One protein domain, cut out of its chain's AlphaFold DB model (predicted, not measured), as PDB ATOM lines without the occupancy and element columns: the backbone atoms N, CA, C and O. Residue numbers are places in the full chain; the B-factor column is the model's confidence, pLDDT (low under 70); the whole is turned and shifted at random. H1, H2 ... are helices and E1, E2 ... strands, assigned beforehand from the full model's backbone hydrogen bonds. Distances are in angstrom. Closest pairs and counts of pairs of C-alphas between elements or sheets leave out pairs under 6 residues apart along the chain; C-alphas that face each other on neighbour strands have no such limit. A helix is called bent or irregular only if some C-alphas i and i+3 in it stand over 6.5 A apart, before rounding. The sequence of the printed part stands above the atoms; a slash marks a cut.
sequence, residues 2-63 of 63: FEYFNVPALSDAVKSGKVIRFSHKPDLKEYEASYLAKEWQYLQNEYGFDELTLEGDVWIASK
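Overview. This is residues 2 to 63 of the 63 residues of an uncharacterized protein of Listeria booriae (UniProt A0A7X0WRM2). A small antiparallel sheet of three short strands has helix H2 over one face, while helix H1 packs on H2 at a steep tilt, off the sheet. A long link, residues 23 to 34, joins E1 to H2. The 62 printed residues include two named helices and three named strands, in the order H1 E1 H2 E2 E3; the sheet order is E1, E3, E2, and the class is mixed. The whole is compact and rounded, with a radius of gyration of the C-alphas of 11.0 A and spans of 24 by 24 by 18 A.

Arrangement. H1, residues 2 to 15, touches H2, residues 35 to 47, closest at the C-alphas of Asn 6 and Glu 39, 7.3 A; they run the same way at a steep tilt of 48 degrees. E1, residues 20 to 22, is antiparallel to E3, residues 58 to 62, with N 22 and O 59 2.8 A apart. E2, residues 51 to 55, forms a hairpin with E3, with N 60 and O 53 2.8 A apart. H2 is on the sheet, over E1 and E3, in two layers, helix on one face of a sheet; its height over the sheet is 10.1 A, from a local plane fitted to 6 C-alphas, only just enough. It runs along the strands, at 4 degrees to E3 on the local plane. E1, H2 and E2 make a split strand-helix-strand unit, two strands running the same way with E3 between them, with a right-handed crossover. H1 is not on the sheet, and is apart from E2 and E3. Each O i to N i+4 pair is within hydrogen-bond range in H2, and 8 of 10 in H1.

Along the chain. H1 begins at C-alpha 2, (88.584, 130.145, 146.800), and is 18.3 A long; it is neither bent nor irregular, but only just: C-alphas 4 and 7 are 6.4 A apart. H2 is 17.3 A long, E2 12.6 A and E3 13.0 A; E3 ends at C-alpha 62, (81.953, 150.641, 146.373).

Size, cuts and confidence. The C-alphas farthest apart, those of Tyr 4 and Gly 56, are 30.8 A apart. The printed part has no cut, the link E1 to H2 is long, and no printed residue is under 70 in pLDDT.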
ATOM      1  N   PHE A   2      89.234 128.836 146.984       90.56
ATOM      2  CA  PHE A   2      88.584 130.145 146.800       90.56
ATOM      3  C   PHE A   2      87.105 130.080 146.370       90.56
ATOM      4  O   PHE A   2      86.238 130.627 147.042       90.56
ATOM      5  N   GLU A   3      86.808 129.339 145.300       92.75
ATOM      6  CA  GLU A   3      85.447 129.202 144.753       92.75
ATOM      7  C   GLU A   3      84.442 128.570 145.725       92.75
ATOM      8  O   GLU A   3      83.251 128.834 145.638       92.75
ATOM      9  N   TYR A   4      84.911 127.747 146.665       93.00
ATOM     10  CA  TYR A   4      84.039 127.043 147.605       93.00
ATOM     11  C   TYR A   4      83.825 127.805 148.917       93.00
ATOM     12  O   TYR A   4      82.839 127.549 149.599       93.00
ATOM     13  N   PHE A   5      84.725 128.726 149.278       92.25
ATOM     14  CA  PHE A   5      84.675 129.430 150.565       92.25
ATOM     15  C   PHE A   5      84.514 130.944 150.403       92.25
ATOM     16  O   PHE A   5      83.574 131.518 150.948       92.25
ATOM     17  N   ASN A   6      85.382 131.591 149.627       94.12
ATOM     18  CA  ASN A   6      85.385 133.046 149.470       94.12
ATOM     19  C   ASN A   6      84.229 133.518 148.584       94.12
ATOM     20  O   ASN A   6      83.526 134.450 148.954       94.12
ATOM     21  N   VAL A   7      83.987 132.852 147.448       96.31
ATOM     22  CA  VAL A   7      82.918 133.243 146.511       96.31
ATOM     23  C   VAL A   7      81.527 133.213 147.168       96.31
ATOM     24  O   VAL A   7      80.820 134.223 147.077       96.31
ATOM     25  N   PRO A   8      81.115 132.140 147.883       97.12
ATOM     26  CA  PRO A   8      79.830 132.127 148.577       97.12
ATOM     27  C   PRO A   8      79.743 133.172 149.693       97.12
ATOM     28  O   PRO A   8      78.712 133.828 149.820       97.12
ATOM     29  N   ALA A   9      80.817 133.369 150.464       96.31
ATOM     30  CA  ALA A   9      80.840 134.343 151.555       96.31
ATOM     31  C   ALA A   9      80.746 135.794 151.050       96.31
ATOM     32  O   ALA A   9      79.966 136.581 151.586       96.31
ATOM     33  N   LEU A  10      81.486 136.139 149.991       96.56
ATOM     34  CA  LEU A  10      81.404 137.450 149.344       96.56
ATOM     35  C   LEU A  10      80.027 137.675 148.728       96.56
ATOM     36  O   LEU A  10      79.430 138.729 148.926       96.56
ATOM     37  N   SER A  11      79.493 136.663 148.042       97.31
ATOM     38  CA  SER A  11      78.150 136.730 147.468       97.31
ATOM     39  C   SER A  11      77.081 136.990 148.521       97.31
ATOM     40  O   SER A  11      76.214 137.837 148.320       97.31
ATOM     41  N   ASP A  12      77.129 136.266 149.639       97.81
ATOM     42  CA  ASP A  12      76.204 136.456 150.755       97.81
ATOM     43  C   ASP A  12      76.340 137.854 151.368       97.81
ATOM     44  O   ASP A  12      75.335 138.521 151.619       97.81
ATOM     45  N   ALA A  13      77.573 138.333 151.553       97.00
ATOM     46  CA  ALA A  13      77.833 139.660 152.093       97.00
ATOM     47  C   ALA A  13      77.252 140.766 151.203       97.00
ATOM     48  O   ALA A  13      76.526 141.624 151.709       97.00
ATOM     49  N   VAL A  14      77.497 140.705 149.891       96.81
ATOM     50  CA  VAL A  14      76.960 141.678 148.930       96.81
ATOM     51  C   VAL A  14      75.432 141.611 148.882       96.81
ATOM     52  O   VAL A  14      74.770 142.641 148.993       96.81
ATOM     53  N   LYS A  15      74.845 140.410 148.788       96.81
ATOM     54  CA  LYS A  15      73.380 140.223 148.747       96.81
ATOM     55  C   LYS A  15      72.684 140.678 150.028       96.81
ATOM     56  O   LYS A  15      71.564 141.171 149.970       96.81
ATOM     57  N   SER A  16      73.356 140.546 151.167       97.56
ATOM     58  CA  SER A  16      72.875 141.024 152.465       97.56
ATOM     59  C   SER A  16      73.067 142.532 152.670       97.56
ATOM     60  O   SER A  16      72.720 143.042 153.733       97.56
ATOM     61  N   GLY A  17      73.646 143.251 151.699       95.88
ATOM     62  CA  GLY A  17      73.909 144.688 151.798       95.88
ATOM     63  C   GLY A  17      75.014 145.049 152.795       95.88
ATOM     64  O   GLY A  17      75.018 146.156 153.330       95.88
ATOM     65  N   LYS A  18      75.934 144.121 153.090       97.19
ATOM     66  CA  LYS A  18      77.079 144.397 153.966       97.19
ATOM     67  C   LYS A  18      78.117 145.239 153.229       97.19
ATOM     68  O   LYS A  18      78.329 145.086 152.029       97.19
ATOM     69  N   VAL A  19      78.819 146.079 153.986       96.31
ATOM     70  CA  VAL A  19      79.980 146.824 153.489       96.31
ATOM     71  C   VAL A  19      81.164 145.872 153.343       96.31
ATOM     72  O   VAL A  19      81.526 145.181 154.299       96.31
ATOM     73  N   ILE A  20      81.784 145.861 152.164       97.06
ATOM     74  CA  ILE A  20      82.988 145.072 151.903       97.06
ATOM     75  C   ILE A  20      84.220 145.890 152.292       97.06
ATOM     76  O   ILE A  20      84.365 147.044 151.888       97.06
ATOM     77  N   ARG A  21      85.099 145.284 153.095       96.75
ATOM     78  CA  ARG A  21      86.317 145.917 153.611       96.75
ATOM     79  C   ARG A  21      87.530 145.043 153.348       96.75
ATOM     80  O   ARG A  21      87.479 143.838 153.586       96.75
ATOM     81  N   PHE A  22      88.631 145.672 152.969       96.00
ATOM     82  CA  PHE A  22      89.934 145.045 152.821       96.00
ATOM     83  C   PHE A  22      90.930 145.654 153.806       96.00
ATOM     84  O   PHE A  22      90.928 146.860 154.052       96.00
ATOM     85  N   SER A  23      91.801 144.815 154.368       93.19
ATOM     86  CA  SER A  23      92.882 145.265 155.257       93.19
ATOM     87  C   SER A  23      94.034 145.930 154.502       93.19
ATOM     88  O   SER A  23      94.738 146.761 155.055       93.19
ATOM     89  N   HIS A  24      94.220 145.568 153.235       94.75
ATOM     90  CA  HIS A  24      95.220 146.133 152.337       94.75
ATOM     91  C   HIS A  24      94.545 146.472 151.014       94.75
ATOM     92  O   HIS A  24      93.470 145.953 150.714       94.75
ATOM     93  N   LYS A  25      95.169 147.336 150.215       95.12
ATOM     94  CA  LYS A  25      94.612 147.725 148.924       95.12
ATOM     95  C   LYS A  25      94.742 146.538 147.942       95.12
ATOM     96  O   LYS A  25      95.869 146.143 147.639       95.12
ATOM     97  N   PRO A  26      93.631 145.930 147.481       94.88
ATOM     98  CA  PRO A  26      93.652 144.644 146.776       94.88
ATOM     99  C   PRO A  26      94.209 144.699 145.344       94.88
ATOM    100  O   PRO A  26      94.524 143.657 144.776       94.88
ATOM    101  N   ASP A  27      94.325 145.889 144.756       93.62
ATOM    102  CA  ASP A  27      94.800 146.135 143.389       93.62
ATOM    103  C   ASP A  27      96.321 146.380 143.300       93.62
ATOM    104  O   ASP A  27      96.857 146.577 142.206       93.62
ATOM    105  N   LEU A  28      97.044 146.364 144.428       95.25
ATOM    106  CA  LEU A  28      98.497 146.513 144.420       95.25
ATOM    107  C   LEU A  28      99.165 145.284 143.802       95.25
ATOM    108  O   LEU A  28      98.815 144.139 144.083       95.25
ATOM    109  N   LYS A  29     100.216 145.535 143.016       93.06
ATOM    110  CA  LYS A  29     100.960 144.498 142.286       93.06
ATOM    111  C   LYS A  29     101.534 143.399 143.188       93.06
ATOM    112  O   LYS A  29     101.634 142.252 142.772       93.06
ATOM    113  N   GLU A  30     101.884 143.724 144.431       94.12
ATOM    114  CA  GLU A  30     102.368 142.736 145.406       94.12
ATOM    115  C   GLU A  30     101.310 141.680 145.782       94.12
ATOM    116  O   GLU A  30     101.664 140.561 146.152       94.12
ATOM    117  N   TYR A  31     100.021 141.998 145.623       92.88
ATOM    118  CA  TYR A  31      98.895 141.113 145.922       92.88
ATOM    119  C   TYR A  31      98.300 140.436 144.686       92.88
ATOM    120  O   TYR A  31      97.361 139.660 144.842       92.88
ATOM    121  N   GLU A  32      98.840 140.646 143.484       92.00
ATOM    122  CA  GLU A  32      98.270 140.166 142.212       92.00
ATOM    123  C   GLU A  32      97.987 138.649 142.198       92.00
ATOM    124  O   GLU A  32      96.968 138.199 141.680       92.00
ATOM    125  N   ALA A  33      98.851 137.846 142.828       92.06
ATOM    126  CA  ALA A  33      98.687 136.391 142.929       92.06
ATOM    127  C   ALA A  33      97.926 135.923 144.190       92.06
ATOM    128  O   ALA A  33      97.718 134.721 144.386       92.06
ATOM    129  N   SER A  34      97.536 136.848 145.069       93.31
ATOM    130  CA  SER A  34      96.911 136.552 146.359       93.31
ATOM    131  C   SER A  34      95.404 136.312 146.241       93.31
ATOM    132  O   SER A  34      94.770 136.610 145.227       93.31
ATOM    133  N   TYR A  35      94.802 135.794 147.314       93.75
ATOM    134  CA  TYR A  35      93.345 135.732 147.398       93.75
ATOM    135  C   TYR A  35      92.712 137.122 147.440       93.75
ATOM    136  O   TYR A  35      91.667 137.294 146.834       93.75
ATOM    137  N   LEU A  36      93.377 138.117 148.031       94.25
ATOM    138  CA  LEU A  36      92.883 139.491 148.137       94.25
ATOM    139  C   LEU A  36      92.559 140.096 146.757       94.25
ATOM    140  O   LEU A  36      91.467 140.620 146.538       94.25
ATOM    141  N   ALA A  37      93.476 139.947 145.796       95.69
ATOM    142  CA  ALA A  37      93.258 140.407 144.425       95.69
ATOM    143  C   ALA A  37      92.137 139.625 143.723       95.69
ATOM    144  O   ALA A  37      91.352 140.206 142.976       95.69
ATOM    145  N   LYS A  38      92.012 138.318 143.993       96.44
ATOM    146  CA  LYS A  38      90.925 137.492 143.441       96.44
ATOM    147  C   LYS A  38      89.556 137.877 143.999       96.44
ATOM    148  O   LYS A  38      88.584 137.871 143.252       96.44
ATOM    149  N   GLU A  39      89.468 138.209 145.286       96.56
ATOM    150  CA  GLU A  39      88.243 138.723 145.917       96.56
ATOM    151  C   GLU A  39      87.808 140.026 145.256       96.56
ATOM    152  O   GLU A  39      86.639 140.170 144.900       96.56
ATOM    153  N   TRP A  40      88.754 140.938 145.027       97.19
ATOM    154  CA  TRP A  40      88.477 142.189 144.336       97.19
ATOM    155  C   TRP A  40      88.009 141.964 142.898       97.19
ATOM    156  O   TRP A  40      86.904 142.376 142.563       97.19
ATOM    157  N   GLN A  41      88.756 141.208 142.088       96.94
ATOM    158  CA  GLN A  41      88.360 140.878 140.711       96.94
ATOM    159  C   GLN A  41      86.968 140.239 140.636       96.94
ATOM    160  O   GLN A  41      86.184 140.555 139.746       96.94
ATOM    161  N   TYR A  42      86.643 139.355 141.581       97.38
ATOM    162  CA  TYR A  42      85.328 138.732 141.664       97.38
ATOM    163  C   TYR A  42      84.212 139.761 141.912       97.38
ATOM    164  O   TYR A  42      83.188 139.731 141.234       97.38
ATOM    165  N   LEU A  43      84.415 140.702 142.839       97.38
ATOM    166  CA  LEU A  43      83.451 141.773 143.114       97.38
ATOM    167  C   LEU A  43      83.263 142.710 141.918       97.38
ATOM    168  O   LEU A  43      82.132 143.106 141.637       97.38
ATOM    169  N   GLN A  44      84.342 143.028 141.198       97.19
ATOM    170  CA  GLN A  44      84.263 143.838 139.983       97.19
ATOM    171  C   GLN A  44      83.458 143.120 138.891       97.19
ATOM    172  O   GLN A  44      82.506 143.679 138.353       97.19
ATOM    173  N   ASN A  45      83.793 141.856 138.610       97.12
ATOM    174  CA  ASN A  45      83.191 141.096 137.513       97.12
ATOM    175  C   ASN A  45      81.720 140.732 137.762       97.12
ATOM    176  O   ASN A  45      80.905 140.836 136.849       97.12
ATOM    177  N   GLU A  46      81.371 140.308 138.980       97.00
ATOM    178  CA  GLU A  46      80.031 139.776 139.269       97.00
ATOM    179  C   GLU A  46      79.066 140.816 139.840       97.00
ATOM    180  O   GLU A  46      77.852 140.699 139.666       97.00
ATOM    181  N   TYR A  47      79.582 141.823 140.549       96.38
ATOM    182  CA  TYR A  47      78.757 142.785 141.284       96.38
ATOM    183  C   TYR A  47      78.980 144.242 140.861       96.38
ATOM    184  O   TYR A  47      78.252 145.116 141.337       96.38
ATOM    185  N   GLY A  48      79.926 144.499 139.951       96.56
ATOM    186  CA  GLY A  48      80.159 145.817 139.364       96.56
ATOM    187  C   GLY A  48      80.808 146.823 140.310       96.56
ATOM    188  O   GLY A  48      80.604 148.014 140.128       96.56
ATOM    189  N   PHE A  49      81.538 146.364 141.329       97.00
ATOM    190  CA  PHE A  49      82.356 147.265 142.144       97.00
ATOM    191  C   PHE A  49      83.492 147.855 141.299       97.00
ATOM    192  O   PHE A  49      84.091 147.149 140.488       97.00
ATOM    193  N   ASP A  50      83.821 149.126 141.500       96.38
ATOM    194  CA  ASP A  50      84.840 149.829 140.713       96.38
ATOM    195  C   ASP A  50      85.702 150.801 141.532       96.38
ATOM    196  O   ASP A  50      86.813 151.132 141.110       96.38
ATOM    197  N   GLU A  51      85.265 151.173 142.734       96.38
ATOM    198  CA  GLU A  51      85.959 152.128 143.589       96.38
ATOM    199  C   GLU A  51      86.474 151.510 144.897       96.38
ATOM    200  O   GLU A  51      85.879 150.604 145.488       96.38
ATOM    201  N   LEU A  52      87.606 152.048 145.366       96.88
ATOM    202  CA  LEU A  52      88.234 151.714 146.643       96.88
ATOM    203  C   LEU A  52      88.576 152.997 147.401       96.88
ATOM    204  O   LEU A  52      89.512 153.713 147.030       96.88
ATOM    205  N   THR A  53      87.873 153.242 148.504       96.94
ATOM    206  CA  THR A  53      88.094 154.407 149.372       96.94
ATOM    207  C   THR A  53      88.794 153.985 150.659       96.94
ATOM    208  O   THR A  53      88.383 153.027 151.309       96.94
ATOM    209  N   LEU A  54      89.866 154.685 151.038       97.06
ATOM    210  CA  LEU A  54      90.547 154.456 152.313       97.06
ATOM    211  C   LEU A  54      89.799 155.185 153.435       97.06
ATOM    212  O   LEU A  54      89.750 156.415 153.450       97.06
ATOM    213  N   GLU A  55      89.258 154.430 154.387       96.44
ATOM    214  CA  GLU A  55      88.622 154.954 155.596       96.44
ATOM    215  C   GLU A  55      89.380 154.459 156.833       96.44
ATOM    216  O   GLU A  55      89.255 153.306 157.250       96.44
ATOM    217  N   GLY A  56      90.190 155.337 157.429       94.12
ATOM    218  CA  GLY A  56      91.101 154.949 158.508       94.12
ATOM    219  C   GLY A  56      92.162 153.976 157.995       94.12
ATOM    220  O   GLY A  56      92.904 154.313 157.077       94.12
ATOM    221  N   ASP A  57      92.198 152.771 158.564       94.44
ATOM    222  CA  ASP A  57      93.181 151.729 158.230       94.44
ATOM    223  C   ASP A  57      92.618 150.638 157.297       94.44
ATOM    224  O   ASP A  57      93.222 149.575 157.144       94.44
ATOM    225  N   VAL A  58      91.438 150.851 156.701       96.56
ATOM    226  CA  VAL A  58      90.777 149.863 155.834       96.56
ATOM    227  C   VAL A  58      90.339 150.456 154.504       96.56
ATOM    228  O   VAL A  58      89.937 151.613 154.410       96.56
ATOM    229  N   TRP A  59      90.358 149.623 153.469       97.56
ATOM    230  CA  TRP A  59      89.863 149.968 152.142       97.56
ATOM    231  C   TRP A  59      88.428 149.482 151.982       97.56
ATOM    232  O   TRP A  59      88.151 148.289 152.107       97.56
ATOM    233  N   ILE A  60      87.516 150.406 151.715       97.31
ATOM    234  CA  ILE A  60      86.099 150.144 151.494       97.31
ATOM    235  C   ILE A  60      85.847 150.043 149.995       97.31
ATOM    236  O   ILE A  60      86.230 150.943 149.249       97.31
ATOM    237  N   ALA A  61      85.207 148.959 149.567       97.25
ATOM    238  CA  ALA A  61      84.798 148.782 148.179       97.25
ATOM    239  C   ALA A  61      83.389 149.338 147.937       97.25
ATOM    240  O   ALA A  61      82.466 149.052 148.709       97.25
ATOM    241  N   SER A  62      83.224 150.076 146.841       95.06
ATOM    242  CA  SER A  62      81.953 150.641 146.373       95.06
ATOM    243  C   SER A  62      81.750 150.459 144.860       95.06
ATOM    244  O   SER A  62      82.659 150.028 144.147       95.06
ATOM    245  N   LYS A  63      80.516 150.720 144.424       90.31
ATOM    246  CA  LYS A  63      80.040 150.774 143.037       90.31
ATOM    247  C   LYS A  63      79.292 152.089 142.816       90.31
ATOM    248  O   LYS A  63      78.890 152.680 143.852       90.31
TER     249      LYS A  63